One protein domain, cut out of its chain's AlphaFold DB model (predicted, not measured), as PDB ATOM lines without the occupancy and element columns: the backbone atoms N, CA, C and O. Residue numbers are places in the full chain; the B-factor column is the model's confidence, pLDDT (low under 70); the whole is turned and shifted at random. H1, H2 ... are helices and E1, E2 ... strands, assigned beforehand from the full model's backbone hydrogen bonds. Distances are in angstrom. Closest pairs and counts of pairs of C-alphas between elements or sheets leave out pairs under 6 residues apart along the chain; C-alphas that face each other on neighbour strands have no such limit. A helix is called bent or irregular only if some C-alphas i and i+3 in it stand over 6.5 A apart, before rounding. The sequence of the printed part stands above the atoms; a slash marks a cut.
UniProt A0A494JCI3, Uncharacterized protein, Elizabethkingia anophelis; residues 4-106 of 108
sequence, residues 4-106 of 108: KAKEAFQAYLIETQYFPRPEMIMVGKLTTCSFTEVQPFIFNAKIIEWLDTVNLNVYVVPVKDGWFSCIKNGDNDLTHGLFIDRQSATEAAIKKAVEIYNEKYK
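Overview. This is residues 4 to 106 of the 108 residues of an uncharacterized protein of Elizabethkingia anophelis (UniProt A0A494JCI3). A strongly twisted sheet, E1 E2 E3, makes one end of an elongated domain, with the long helix H4 packed on one face; H3 sits beside the sheet, H1 stands about perpendicular to H3 and meets the last part of H4 with its residues 4 to 5 alone, making a corner, and H2 with the loop of residues 17 to 34 makes the other end. The 103 printed residues hold H1 H2 H3 E1 E2 E3 H4, mixed helices and strands. The sheet is an antiparallel meander, each strand the neighbour of the one before, and with H4 forms two layers, helix on sheet. The whole is only just compact, close to loose, with radius of gyration of the C-alphas 15.3 A and spans of 46 by 29 by 18 A.

Along the chain. Find E1, residues 56 to 63, from C-alpha 56 at (171.834, 117.661, 157.423), 22.2 A long; E2, 66 to 73, 22.8 A; E3, 76 to 83, 21.1 A. H4, 86 to 104, runs 27.0 A to C-alpha 104 at (160.826, 120.152, 155.239). H1 is residues 4 to 16, 18.0 A; H3, 44 to 53, 14.5 A; H2, 35 to 41, 9.9 A, only just irregular, with C-alphas 37 and 40 6.8 A apart.

Arrangement. In hairpin E1 and E2 look at N 59 and O 70, 3.0 A; in hairpin E2 and E3, N 71 and O 78, 2.9 A. H4 runs along the strands at height 7.6 A; its closest C-alphas to E2 are Ala 89 and Ser 69, 4.7 A. H3 stands at the sheet's level and touches H4, closest C-alphas Ile 48 and Ile 94, 7.1 A. H1 touches H4 with residues 4 to 5 alone, closest C-alphas Lys 4 and Asn 102, 5.6 A, about perpendicular at 73 degrees. H1 and H3 only just touch, with 3 pairs of C-alphas within 8 A, the closest Phe 9 and Trp 50, 6.7 A. H2 is apart from H4. Every O i to N i+4 pair is within hydrogen-bond range in H1, H3 and H4; in H2 1 of 3 is, beside 2 of 4 O i to N i+3 pairs.

Size, cuts and confidence. The C-alphas farthest apart, Pro 20 and Lys 64, are 47.8 A apart. The printed part has no cut; the link H1 to H2 is long, the others tight. Residues 16 to 42 have pLDDT under 70.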
ATOM      1  N   LYS A   4     157.905 113.352 161.557       85.81
ATOM      2  CA  LYS A   4     158.435 112.629 160.383       85.81
ATOM      3  C   LYS A   4     159.895 112.209 160.547       85.81
ATOM      4  O   LYS A   4     160.297 111.171 160.035       85.81
ATOM      5  N   ALA A   5     160.684 112.983 161.289       85.75
ATOM      6  CA  ALA A   5     162.052 112.633 161.648       85.75
ATOM      7  C   ALA A   5     162.108 111.321 162.439       85.75
ATOM      8  O   ALA A   5     162.958 110.482 162.165       85.75
ATOM      9  N   LYS A   6     161.179 111.110 163.383       85.62
ATOM     10  CA  LYS A   6     161.107 109.862 164.157       85.62
ATOM     11  C   LYS A   6     160.817 108.670 163.246       85.62
ATOM     12  O   LYS A   6     161.492 107.655 163.370       85.62
ATOM     13  N   GLU A   7     159.847 108.804 162.344       85.25
ATOM     14  CA  GLU A   7     159.459 107.750 161.396       85.25
ATOM     15  C   GLU A   7     160.614 107.397 160.446       85.25
ATOM     16  O   GLU A   7     160.981 106.231 160.309       85.25
ATOM     17  N   ALA A   8     161.242 108.409 159.844       85.75
ATOM     18  CA  ALA A   8     162.356 108.223 158.919       85.75
ATOM     19  C   ALA A   8     163.599 107.650 159.607       85.75
ATOM     20  O   ALA A   8     164.262 106.769 159.065       85.75
ATOM     21  N   PHE A   9     163.903 108.106 160.822       85.44
ATOM     22  CA  PHE A   9     165.023 107.573 161.584       85.44
ATOM     23  C   PHE A   9     164.784 106.123 162.030       85.44
ATOM     24  O   PHE A   9     165.705 105.311 162.011       85.44
ATOM     25  N   GLN A  10     163.547 105.762 162.385       81.06
ATOM     26  CA  GLN A  10     163.173 104.369 162.650       81.06
ATOM     27  C   GLN A  10     163.379 103.484 161.417       81.06
ATOM     28  O   GLN A  10     163.978 102.418 161.540       81.06
ATOM     29  N   ALA A  11     162.934 103.937 160.241       81.94
ATOM     30  CA  ALA A  11     163.164 103.229 158.984       81.94
ATOM     31  C   ALA A  11     164.666 103.069 158.699       81.94
ATOM     32  O   ALA A  11     165.126 101.955 158.481       81.94
ATOM     33  N   TYR A  12     165.447 104.146 158.834       82.56
ATOM     34  CA  TYR A  12     166.904 104.108 158.691       82.56
ATOM     35  C   TYR A  12     167.563 103.078 159.615       82.56
ATOM     36  O   TYR A  12     168.450 102.342 159.190       82.56
ATOM     37  N   LEU A  13     167.146 102.999 160.881       77.75
ATOM     38  CA  LEU A  13     167.700 102.025 161.823       77.75
ATOM     39  C   LEU A  13     167.371 100.582 161.422       77.75
ATOM     40  O   LEU A  13     168.234  99.719 161.552       77.75
ATOM     41  N   ILE A  14     166.164 100.329 160.909       72.69
ATOM     42  CA  ILE A  14     165.763  99.017 160.377       72.69
ATOM     43  C   ILE A  14     166.558  98.669 159.109       72.69
ATOM     44  O   ILE A  14     166.920  97.514 158.918       72.69
ATOM     45  N   GLU A  15     166.839  99.651 158.253       70.75
ATOM     46  CA  GLU A  15     167.540  99.457 156.978       70.75
ATOM     47  C   GLU A  15     169.058  99.295 157.143       70.75
ATOM     48  O   GLU A  15     169.684  98.518 156.421       70.75
ATOM     49  N   THR A  16     169.667 100.019 158.086       68.00
ATOM     50  CA  THR A  16     171.127 100.017 158.299       68.00
ATOM     51  C   THR A  16     171.607  98.972 159.292       68.00
ATOM     52  O   THR A  16     172.778  98.582 159.263       68.00
ATOM     53  N   GLN A  17     170.727  98.481 160.162       60.09
ATOM     54  CA  GLN A  17     170.995  97.280 160.932       60.09
ATOM     55  C   GLN A  17     170.484  96.062 160.157       60.09
ATOM     56  O   GLN A  17     169.391  96.075 159.615       60.09
ATOM     57  N   TYR A  18     171.272  94.989 160.125       49.66
ATOM     58  CA  TYR A  18     170.936  93.669 159.576       49.66
ATOM     59  C   TYR A  18     169.702  93.017 160.276       49.66
ATOM     60  O   TYR A  18     169.825  91.939 160.862       49.66
ATOM     61  N   PHE A  19     168.511  93.634 160.257       45.31
ATOM     62  CA  PHE A  19     167.291  93.131 160.902       45.31
ATOM     63  C   PHE A  19     166.220  92.724 159.895       45.31
ATOM     64  O   PHE A  19     165.474  93.563 159.394       45.31
ATOM     65  N   PRO A  20     166.036  91.415 159.648       39.00
ATOM     66  CA  PRO A  20     164.848  90.927 158.974       39.00
ATOM     67  C   PRO A  20     163.679  90.910 159.972       39.00
ATOM     68  O   PRO A  20     163.298  89.832 160.426       39.00
ATOM     69  N   ARG A  21     163.157  92.089 160.358       46.88
ATOM     70  CA  ARG A  21     161.756  92.380 160.762       46.88
ATOM     71  C   ARG A  21     161.639  93.653 161.633       46.88
ATOM     72  O   ARG A  21     162.494  93.866 162.485       46.88
ATOM     73  N   PRO A  22     160.535  94.425 161.519       48.47
ATOM     74  CA  PRO A  22     160.284  95.650 162.305       48.47
ATOM     75  C   PRO A  22     160.180  95.453 163.829       48.47
ATOM     76  O   PRO A  22     160.167  96.423 164.579       48.47
ATOM     77  N   GLU A  23     160.062  94.208 164.292       51.75
ATOM     78  CA  GLU A  23     159.728  93.871 165.681       51.75
ATOM     79  C   GLU A  23     160.955  93.578 166.562       51.75
ATOM     80  O   GLU A  23     160.805  93.425 167.772       51.75
ATOM     81  N   MET A  24     162.169  93.490 165.999       42.84
ATOM     82  CA  MET A  24     163.354  93.064 166.755       42.84
ATOM     83  C   MET A  24     164.619  93.824 166.361       42.84
ATOM     84  O   MET A  24     165.058  93.746 165.219       42.84
ATOM     85  N   ILE A  25     165.260  94.455 167.347       49.81
ATOM     86  CA  ILE A  25     166.628  94.974 167.257       49.81
ATOM     87  C   ILE A  25     167.540  94.025 168.061       49.81
ATOM     88  O   ILE A  25     167.340  93.838 169.258       49.81
ATOM     89  N   MET A  26     168.524  93.382 167.424       42.69
ATOM     90  CA  MET A  26     169.644  92.693 168.099       42.69
ATOM     91  C   MET A  26     170.721  93.705 168.487       42.69
ATOM     92  O   MET A  26     171.287  94.409 167.648       42.69
ATOM     93  N   VAL A  27     171.084  93.678 169.764       44.78
ATOM     94  CA  VAL A  27     172.247  94.383 170.307       44.78
ATOM     95  C   VAL A  27     173.169  93.339 170.934       44.78
ATOM     96  O   VAL A  27     172.859  92.785 171.983       44.78
ATOM     97  N   GLY A  28     174.308  93.042 170.295       44.38
ATOM     98  CA  GLY A  28     175.269  92.052 170.807       44.38
ATOM     99  C   GLY A  28     174.717  90.617 170.898       44.38
ATOM    100  O   GLY A  28     173.634  90.321 170.398       44.38
ATOM    101  N   LYS A  29     175.497  89.688 171.478       38.72
ATOM    102  CA  LYS A  29     175.158  88.251 171.539       38.72
ATOM    103  C   LYS A  29     173.789  88.023 172.214       38.72
ATOM    104  O   LYS A  29     173.709  88.018 173.435       38.72
ATOM    105  N   LEU A  30     172.782  87.718 171.387       38.69
ATOM    106  CA  LEU A  30     171.515  87.041 171.711       38.69
ATOM    107  C   LEU A  30     170.519  87.779 172.628       38.69
ATOM    108  O   LEU A  30     169.885  87.140 173.465       38.69
ATOM    109  N   THR A  31     170.274  89.073 172.409       39.22
ATOM    110  CA  THR A  31     169.102  89.726 173.025       39.22
ATOM    111  C   THR A  31     168.357  90.600 172.024       39.22
ATOM    112  O   THR A  31     168.956  91.428 171.340       39.22
ATOM    113  N   THR A  32     167.046  90.379 171.930       45.12
ATOM    114  CA  THR A  32     166.106  91.119 171.082       45.12
ATOM    115  C   THR A  32     165.404  92.165 171.937       45.12
ATOM    116  O   THR A  32     164.748  91.797 172.909       45.12
ATOM    117  N   CYS A  33     165.531  93.444 171.600       44.25
ATOM    118  CA  CYS A  33     164.799  94.528 172.256       44.25
ATOM    119  C   CYS A  33     163.882  95.245 171.258       44.25
ATOM    120  O   CYS A  33     164.177  95.340 170.063       44.25
ATOM    121  N   SER A  34     162.742  95.728 171.750       51.22
ATOM    122  CA  SER A  34     161.823  96.571 170.986       51.22
ATOM    123  C   SER A  34     162.411  97.974 170.814       51.22
ATOM    124  O   SER A  34     163.139  98.463 171.679       51.22
ATOM    125  N   PHE A  35     162.072  98.669 169.720       52.31
ATOM    126  CA  PHE A  35     162.522 100.051 169.483       52.31
ATOM    127  C   PHE A  35     162.269 100.966 170.691       52.31
ATOM    128  O   PHE A  35     163.105 101.792 171.035       52.31
ATOM    129  N   THR A  36     161.138 100.781 171.371       54.03
ATOM    130  CA  THR A  36     160.758 101.508 172.588       54.03
ATOM    131  C   THR A  36     161.709 101.290 173.765       54.03
ATOM    132  O   THR A  36     161.888 102.200 174.567       54.03
ATOM    133  N   GLU A  37     162.354 100.128 173.856       51.03
ATOM    134  CA  GLU A  37     163.311  99.796 174.921       51.03
ATOM    135  C   GLU A  37     164.728 100.294 174.620       51.03
ATOM    136  O   GLU A  37     165.472 100.613 175.545       51.03
ATOM    137  N   VAL A  38     165.105 100.406 173.340       52.00
ATOM    138  CA  VAL A  38     166.390 100.996 172.910       52.00
ATOM    139  C   VAL A  38     166.310 102.497 172.660       52.00
ATOM    140  O   VAL A  38     167.351 103.148 172.645       52.00
ATOM    141  N   GLN A  39     165.109 103.071 172.538       51.50
ATOM    142  CA  GLN A  39     164.883 104.513 172.402       51.50
ATOM    143  C   GLN A  39     165.647 105.367 173.438       51.50
ATOM    144  O   GLN A  39     166.209 106.389 173.035       51.50
ATOM    145  N   PRO A  40     165.737 104.981 174.729       52.88
ATOM    146  CA  PRO A  40     166.515 105.720 175.726       52.88
ATOM    147  C   PRO A  40     168.033 105.647 175.501       52.88
ATOM    148  O   PRO A  40     168.767 106.488 176.008       52.88
ATOM    149  N   PHE A  41     168.506 104.646 174.751       53.34
ATOM    150  CA  PHE A  41     169.920 104.361 174.488       53.34
ATOM    151  C   PHE A  41     170.351 104.736 173.067       53.34
ATOM    152  O   PHE A  41     171.450 104.380 172.642       53.34
ATOM    153  N   ILE A  42     169.505 105.431 172.301       60.78
ATOM    154  CA  ILE A  42     169.880 105.915 170.975       60.78
ATOM    155  C   ILE A  42     171.002 106.940 171.146       60.78
ATOM    156  O   ILE A  42     170.796 108.058 171.612       60.78
ATOM    157  N   PHE A  43     172.204 106.537 170.750       74.06
ATOM    158  CA  PHE A  43     173.391 107.372 170.828       74.06
ATOM    159  C   PHE A  43     173.312 108.506 169.805       74.06
ATOM    160  O   PHE A  43     173.023 108.265 168.631       74.06
ATOM    161  N   ASN A  44     173.674 109.723 170.227       82.00
ATOM    162  CA  ASN A  44     173.823 110.898 169.359       82.00
ATOM    163  C   ASN A  44     174.588 110.577 168.064       82.00
ATOM    164  O   ASN A  44     174.215 111.060 167.003       82.00
ATOM    165  N   ALA A  45     175.586 109.690 168.128       81.94
ATOM    166  CA  ALA A  45     176.323 109.210 166.962       81.94
ATOM    167  C   ALA A  45     175.421 108.605 165.869       81.94
ATOM    168  O   ALA A  45     175.581 108.943 164.705       81.94
ATOM    169  N   LYS A  46     174.436 107.769 166.224       84.06
ATOM    170  CA  LYS A  46     173.524 107.155 165.244       84.06
ATOM    171  C   LYS A  46     172.540 108.143 164.647       84.06
ATOM    172  O   LYS A  46     172.211 108.034 163.472       84.06
ATOM    173  N   ILE A  47     172.095 109.108 165.445       88.62
ATOM    174  CA  ILE A  47     171.248 110.184 164.933       88.62
ATOM    175  C   ILE A  47     172.044 111.056 163.957       88.62
ATOM    176  O   ILE A  47     171.524 111.389 162.902       88.62
ATOM    177  N   ILE A  48     173.301 111.379 164.274       89.81
ATOM    178  CA  ILE A  48     174.184 112.146 163.384       89.81
ATOM    179  C   ILE A  48     174.436 111.382 162.079       89.81
ATOM    180  O   ILE A  48     174.212 111.949 161.019       89.81
ATOM    181  N   GLU A  49     174.789 110.091 162.143       88.88
ATOM    182  CA  GLU A  49     174.970 109.257 160.943       88.88
ATOM    183  C   GLU A  49     173.738 109.293 160.026       88.88
ATOM    184  O   GLU A  49     173.861 109.452 158.814       88.88
ATOM    185  N   TRP A  50     172.536 109.172 160.599       91.38
ATOM    186  CA  TRP A  50     171.300 109.293 159.832       91.38
ATOM    187  C   TRP A  50     171.120 110.691 159.233       91.38
ATOM    188  O   TRP A  50     170.777 110.813 158.058       91.38
ATOM    189  N   LEU A  51     171.345 111.747 160.018       92.62
ATOM    190  CA  LEU A  51     171.197 113.126 159.557       92.62
ATOM    191  C   LEU A  51     172.139 113.438 158.379       92.62
ATOM    192  O   LEU A  51     171.724 114.106 157.428       92.62
ATOM    193  N   ASP A  52     173.342 112.861 158.372       91.19
ATOM    194  CA  ASP A  52     174.272 112.954 157.244       91.19
ATOM    195  C   ASP A  52     173.674 112.327 155.967       91.19
ATOM    196  O   ASP A  52     173.781 112.910 154.886       91.19
ATOM    197  N   THR A  53     172.945 111.201 156.069       90.69
ATOM    198  CA  THR A  53     172.275 110.578 154.902       90.69
ATOM    199  C   THR A  53     171.197 111.454 154.263       90.69
ATOM    200  O   THR A  53     170.897 111.305 153.077       90.69
ATOM    201  N   VAL A  54     170.629 112.396 155.021       91.12
ATOM    202  CA  VAL A  54     169.602 113.340 154.547       91.12
ATOM    203  C   VAL A  54     170.164 114.746 154.301       91.12
ATOM    204  O   VAL A  54     169.397 115.704 154.173       91.12
ATOM    205  N   ASN A  55     171.493 114.866 154.167       91.44
ATOM    206  CA  ASN A  55     172.240 116.105 153.915       91.44
ATOM    207  C   ASN A  55     172.074 117.191 154.998       91.44
ATOM    208  O   ASN A  55     172.153 118.388 154.703       91.44
ATOM    209  N   LEU A  56     171.865 116.784 156.252       93.81
ATOM    210  CA  LEU A  56     171.834 117.661 157.423       93.81
ATOM    211  C   LEU A  56     173.038 117.356 158.316       93.81
ATOM    212  O   LEU A  56     172.935 116.609 159.280       93.81
ATOM    213  N   ASN A  57     174.190 117.951 158.019       94.00
ATOM    214  CA  ASN A  57     175.410 117.625 158.752       94.00
ATOM    215  C   ASN A  57     175.448 118.386 160.078       94.00
ATOM    216  O   ASN A  57     175.460 119.622 160.100       94.00
ATOM    217  N   VAL A  58     175.492 117.651 161.183       93.50
ATOM    218  CA  VAL A  58     175.554 118.213 162.534       93.50
ATOM    219  C   VAL A  58     176.996 118.267 163.010       93.50
ATOM    220  O   VAL A  58     177.707 117.266 162.985       93.50
ATOM    221  N   TYR A  59     177.428 119.424 163.506       93.12
ATOM    222  CA  TYR A  59     178.767 119.567 164.062       93.12
ATOM    223  C   TYR A  59     178.818 120.627 165.165       93.12
ATOM    224  O   TYR A  59     177.883 121.397 165.382       93.12
ATOM    225  N   VAL A  60     179.921 120.635 165.912       94.50
ATOM    226  CA  VAL A  60     180.151 121.586 167.003       94.50
ATOM    227  C   VAL A  60     181.540 122.187 166.888       94.50
ATOM    228  O   VAL A  60     182.489 121.492 166.519       94.50
ATOM    229  N   VAL A  61     181.666 123.469 167.222       95.25
ATOM    230  CA  VAL A  61     182.930 124.210 167.122       95.25
ATOM    231  C   VAL A  61     183.330 124.714 168.508       95.25
ATOM    232  O   VAL A  61     182.547 125.442 169.122       95.25
ATOM    233  N   PRO A  62     184.517 124.354 169.030       95.50
ATOM    234  CA  PRO A  62     184.996 124.909 170.289       95.50
ATOM    235  C   PRO A  62     185.338 126.392 170.117       95.50
ATOM    236  O   PRO A  62     185.978 126.788 169.143       95.50
ATOM    237  N   VAL A  63     184.955 127.202 171.096       94.19
ATOM    238  CA  VAL A  63     185.292 128.624 171.189       94.19
ATOM    239  C   VAL A  63     185.751 128.969 172.599       94.19
ATOM    240  O   VAL A  63     185.646 128.160 173.517       94.19
ATOM    241  N   LYS A  64     186.285 130.183 172.776       92.38
ATOM    242  CA  LYS A  64     186.877 130.626 174.046       92.38
ATOM    243  C   LYS A  64     185.958 130.392 175.252       92.38
ATOM    244  O   LYS A  64     186.435 129.945 176.289       92.38
ATOM    245  N   ASP A  65     184.666 130.659 175.082       91.19
ATOM    246  CA  ASP A  65     183.678 130.646 176.162       91.19
ATOM    247  C   ASP A  65     182.685 129.471 176.056       91.19
ATOM    248  O   ASP A  65     181.612 129.512 176.655       91.19
ATOM    249  N   GLY A  66     183.013 128.422 175.285       94.75
ATOM    250  CA  GLY A  66     182.164 127.233 175.173       94.75
ATOM    251  C   GLY A  66     182.220 126.538 173.814       94.75
ATOM    252  O   GLY A  66     183.274 126.389 173.203       94.75
ATOM    253  N   TRP A  67     181.061 126.084 173.348       96.81
ATOM    254  CA  TRP A  67     180.882 125.283 172.143       96.81
ATOM    255  C   TRP A  67     179.720 125.820 171.319       96.81
ATOM    256  O   TRP A  67     178.587 125.882 171.799       96.81
ATOM    257  N   PHE A  68     179.985 126.181 170.066       96.25
ATOM    258  CA  PHE A  68     178.920 126.479 169.122       96.25
ATOM    259  C   PHE A  68     178.263 125.195 168.627       96.25
ATOM    260  O   PHE A  68     178.935 124.226 168.276       96.25
ATOM    261  N   SER A  69     176.939 125.225 168.595       95.62
ATOM    262  CA  SER A  69     176.066 124.239 167.974       95.62
ATOM    263  C   SER A  69     175.822 124.646 166.524       95.62
ATOM    264  O   SER A  69     175.316 125.747 166.293       95.62
ATOM    265  N   CYS A  70     176.191 123.803 165.558       95.06
ATOM    266  CA  CYS A  70     176.122 124.140 164.137       95.06
ATOM    267  C   CYS A  70     175.467 123.035 163.301       95.06
ATOM    268  O   CYS A  70     175.578 121.843 163.599       95.06
ATOM    269  N   ILE A  71     174.791 123.446 162.228       95.06
ATOM    270  CA  ILE A  71     174.163 122.553 161.254       95.06
ATOM    271  C   ILE A  71     174.459 123.070 159.858       95.06
ATOM    272  O   ILE A  71     174.123 124.206 159.528       95.06
ATOM    273  N   LYS A  72     174.998 122.202 159.009       93.19
ATOM    274  CA  LYS A  72     175.131 122.467 157.584       93.19
ATOM    275  C   LYS A  72     173.996 121.788 156.823       93.19
ATOM    276  O   LYS A  72     173.928 120.561 156.769       93.19
ATOM    277  N   ASN A  73     173.128 122.596 156.223       89.19
ATOM    278  CA  ASN A  73     172.001 122.173 155.396       89.19
ATOM    279  C   ASN A  73     172.266 122.575 153.936       89.19
ATOM    280  O   ASN A  73     171.971 123.702 153.526       89.19
ATOM    281  N   GLY A  74     172.877 121.671 153.167       83.44
ATOM    282  CA  GLY A  74     173.393 121.984 151.831       83.44
ATOM    283  C   GLY A  74     174.496 123.050 151.885       83.44
ATOM    284  O   GLY A  74     175.502 122.865 152.574       83.44
ATOM    285  N   ASP A  75     174.294 124.167 151.184       82.62
ATOM    286  CA  ASP A  75     175.227 125.304 151.163       82.62
ATOM    287  C   ASP A  75     175.036 126.276 152.338       82.62
ATOM    288  O   ASP A  75     175.863 127.162 152.553       82.62
ATOM    289  N   ASN A  76     173.963 126.114 153.118       85.38
ATOM    290  CA  ASN A  76     173.665 126.985 154.248       85.38
ATOM    291  C   ASN A  76     174.276 126.430 155.533       85.38
ATOM    292  O   ASN A  76     173.969 125.307 155.943       85.38
ATOM    293  N   ASP A  77     175.092 127.246 156.190       88.88
ATOM    294  CA  ASP A  77     175.663 126.946 157.497       88.88
ATOM    295  C   ASP A  77     174.939 127.747 158.582       88.88
ATOM    296  O   ASP A  77     174.859 128.976 158.525       88.88
ATOM    297  N   LEU A  78     174.352 127.043 159.546       89.88
ATOM    298  CA  LEU A  78     173.505 127.609 160.585       89.88
ATOM    299  C   LEU A  78     174.159 127.393 161.946       89.88
ATOM    300  O   LEU A  78     174.212 126.272 162.452       89.88
ATOM    301  N   THR A  79     174.590 128.481 162.583       91.31
ATOM    302  CA  THR A  79     174.971 128.470 164.001       91.31
ATOM    303  C   THR A  79     173.726 128.656 164.863       91.31
ATOM    304  O   THR A  79     173.047 129.678 164.789       91.31
ATOM    305  N   HIS A  80     173.416 127.654 165.681       81.12
ATOM    306  CA  HIS A  80     172.191 127.586 166.470       81.12
ATOM    307  C   HIS A  80     172.335 128.184 167.879       81.12
ATOM    308  O   HIS A  80     171.370 128.734 168.406       81.12
ATOM    309  N   GLY A  81     173.520 128.120 168.493       90.44
ATOM    310  CA  GLY A  81     173.737 128.685 169.828       90.44
ATOM    311  C   GLY A  81     175.097 128.356 170.435       90.44
ATOM    312  O   GLY A  81     175.832 127.528 169.898       90.44
ATOM    313  N   LEU A  82     175.415 129.010 171.557       94.31
ATOM    314  CA  LEU A  82     176.622 128.791 172.359       94.31
ATOM    315  C   LEU A  82     176.270 128.030 173.642       94.31
ATOM    316  O   LEU A  82     175.369 128.436 174.373       94.31
ATOM    317  N   PHE A  83     177.005 126.958 173.927       95.75
ATOM    318  CA  PHE A  83     176.785 126.082 175.078       95.75
ATOM    319  C   PHE A  83     178.068 125.913 175.886       95.75
ATOM    320  O   PHE A  83     179.165 126.000 175.345       95.75
ATOM    321  N   ILE A  84     177.933 125.648 177.185       94.50
ATOM    322  CA  ILE A  84     179.079 125.515 178.097       94.50
ATOM    323  C   ILE A  84     179.905 124.268 177.757       94.50
ATOM    324  O   ILE A  84     181.135 124.309 177.767       94.50
ATOM    325  N   ASP A  85     179.239 123.166 177.418       94.06
ATOM    326  CA  ASP A  85     179.872 121.883 177.141       94.06
ATOM    327  C   ASP A  85     179.504 121.328 175.756       94.06
ATOM    328  O   ASP A  85     178.489 121.669 175.139       94.06
ATOM    329  N   ARG A  86     180.366 120.431 175.273       91.00
ATOM    330  CA  ARG A  86     180.253 119.821 173.947       91.00
ATOM    331  C   ARG A  86     178.994 118.967 173.794       91.00
ATOM    332  O   ARG A  86     178.441 118.912 172.695       91.00
ATOM    333  N   GLN A  87     178.576 118.266 174.849       91.19
ATOM    334  CA  GLN A  87     177.430 117.365 174.785       91.19
ATOM    335  C   GLN A  87     176.152 118.174 174.575       91.19
ATOM    336  O   GLN A  87     175.436 117.912 173.610       91.19
ATOM    337  N   SER A  88     175.945 119.220 175.374       92.31
ATOM    338  CA  SER A  88     174.814 120.139 175.230       92.31
ATOM    339  C   SER A  88     174.776 120.798 173.844       92.31
ATOM    340  O   SER A  88     173.721 120.837 173.210       92.31
ATOM    341  N   ALA A  89     175.926 121.246 173.316       94.50
ATOM    342  CA  ALA A  89     176.004 121.795 171.955       94.50
ATOM    343  C   ALA A  89     175.598 120.773 170.879       94.50
ATOM    344  O   ALA A  89     174.921 121.122 169.907       94.50
ATOM    345  N   THR A  90     176.002 119.513 171.064       93.25
ATOM    346  CA  THR A  90     175.694 118.409 170.146       93.25
ATOM    347  C   THR A  90     174.205 118.074 170.184       93.25
ATOM    348  O   THR A  90     173.570 117.986 169.137       93.25
ATOM    349  N   GLU A  91     173.623 117.938 171.376       92.38
ATOM    350  CA  GLU A  91     172.193 117.662 171.554       92.38
ATOM    351  C   GLU A  91     171.325 118.786 170.976       92.38
ATOM    352  O   GLU A  91     170.338 118.519 170.289       92.38
ATOM    353  N   ALA A  92     171.728 120.045 171.173       93.44
ATOM    354  CA  ALA A  92     171.055 121.195 170.581       93.44
ATOM    355  C   ALA A  92     171.147 121.203 169.048       93.44
ATOM    356  O   ALA A  92     170.153 121.482 168.375       93.44
ATOM    357  N   ALA A  93     172.305 120.839 168.488       94.81
ATOM    358  CA  ALA A  93     172.491 120.788 167.040       94.81
ATOM    359  C   ALA A  93     171.633 119.675 166.420       94.81
ATOM    360  O   ALA A  93     170.938 119.896 165.432       94.81
ATOM    361  N   ILE A  94     171.597 118.499 167.055       93.69
ATOM    362  CA  ILE A  94     170.716 117.396 166.657       93.69
ATOM    363  C   ILE A  94     169.253 117.835 166.709       93.69
ATOM    364  O   ILE A  94     168.514 117.632 165.746       93.69
ATOM    365  N   LYS A  95     168.821 118.448 167.817       93.19
ATOM    366  CA  LYS A  95     167.436 118.902 167.975       93.19
ATOM    367  C   LYS A  95     167.049 119.870 166.863       93.19
ATOM    368  O   LYS A  95     165.999 119.698 166.248       93.19
ATOM    369  N   LYS A  96     167.911 120.842 166.560       94.44
ATOM    370  CA  LYS A  96     167.626 121.822 165.516       94.44
ATOM    371  C   LYS A  96     167.659 121.213 164.108       94.44
ATOM    372  O   LYS A  96     166.823 121.572 163.282       94.44
ATOM    373  N   ALA A  97     168.524 120.236 163.840       94.12
ATOM    374  CA  ALA A  97     168.512 119.501 162.574       94.12
ATOM    375  C   ALA A  97     167.215 118.690 162.399       94.12
ATOM    376  O   ALA A  97     166.611 118.699 161.328       94.12
ATOM    377  N   VAL A  98     166.732 118.059 163.473       92.56
ATOM    378  CA  VAL A  98     165.442 117.353 163.499       92.56
ATOM    379  C   VAL A  98     164.268 118.300 163.238       92.56
ATOM    380  O   VAL A  98     163.344 117.934 162.515       92.56
ATOM    381  N   GLU A  99     164.289 119.514 163.796       92.94
ATOM    382  CA  GLU A  99     163.279 120.544 163.504       92.94
ATOM    383  C   GLU A  99     163.265 120.906 162.013       92.94
ATOM    384  O   GLU A  99     162.203 120.854 161.397       92.94
ATOM    385  N   ILE A 100     164.436 121.181 161.423       92.56
ATOM    386  CA  ILE A 100     164.578 121.494 159.989       92.56
ATOM    387  C   ILE A 100     164.043 120.347 159.126       92.56
ATOM    388  O   ILE A 100     163.313 120.582 158.162       92.56
ATOM    389  N   TYR A 101     164.373 119.100 159.478       93.12
ATOM    390  CA  TYR A 101     163.846 117.929 158.787       93.12
ATOM    391  C   TYR A 101     162.316 117.897 158.863       93.12
ATOM    392  O   TYR A 101     161.636 117.832 157.844       93.12
ATOM    393  N   ASN A 102     161.753 117.986 160.066       92.50
ATOM    394  CA  ASN A 102     160.307 117.947 160.253       92.50
ATOM    395  C   ASN A 102     159.586 119.070 159.498       92.50
ATOM    396  O   ASN A 102     158.521 118.826 158.942       92.50
ATOM    397  N   GLU A 103     160.149 120.277 159.456       91.12
ATOM    398  CA  GLU A 103     159.601 121.392 158.679       91.12
ATOM    399  C   GLU A 103     159.616 121.109 157.176       91.12
ATOM    400  O   GLU A 103     158.606 121.324 156.511       91.12
ATOM    401  N   LYS A 104     160.707 120.540 156.653       89.25
ATOM    402  CA  LYS A 104     160.826 120.152 155.239       89.25
ATOM    403  C   LYS A 104     159.785 119.109 154.808       89.25
ATOM    404  O   LYS A 104     159.386 119.104 153.648       89.25
ATOM    405  N   TYR A 105     159.351 118.237 155.721       87.56
ATOM    406  CA  TYR A 105     158.436 117.121 155.432       87.56
ATOM    407  C   TYR A 105     157.058 117.250 156.110       87.56
ATOM    408  O   TYR A 105     156.300 116.285 156.149       87.56
ATOM    409  N   LYS A 106     156.707 118.430 156.643       76.38
ATOM    410  CA  LYS A 106     155.431 118.680 157.346       76.38
ATOM    411  C   LYS A 106     154.193 118.593 156.441       76.38
ATOM    412  O   LYS A 106     153.095 118.406 156.955       76.38
TER     413      LYS A 106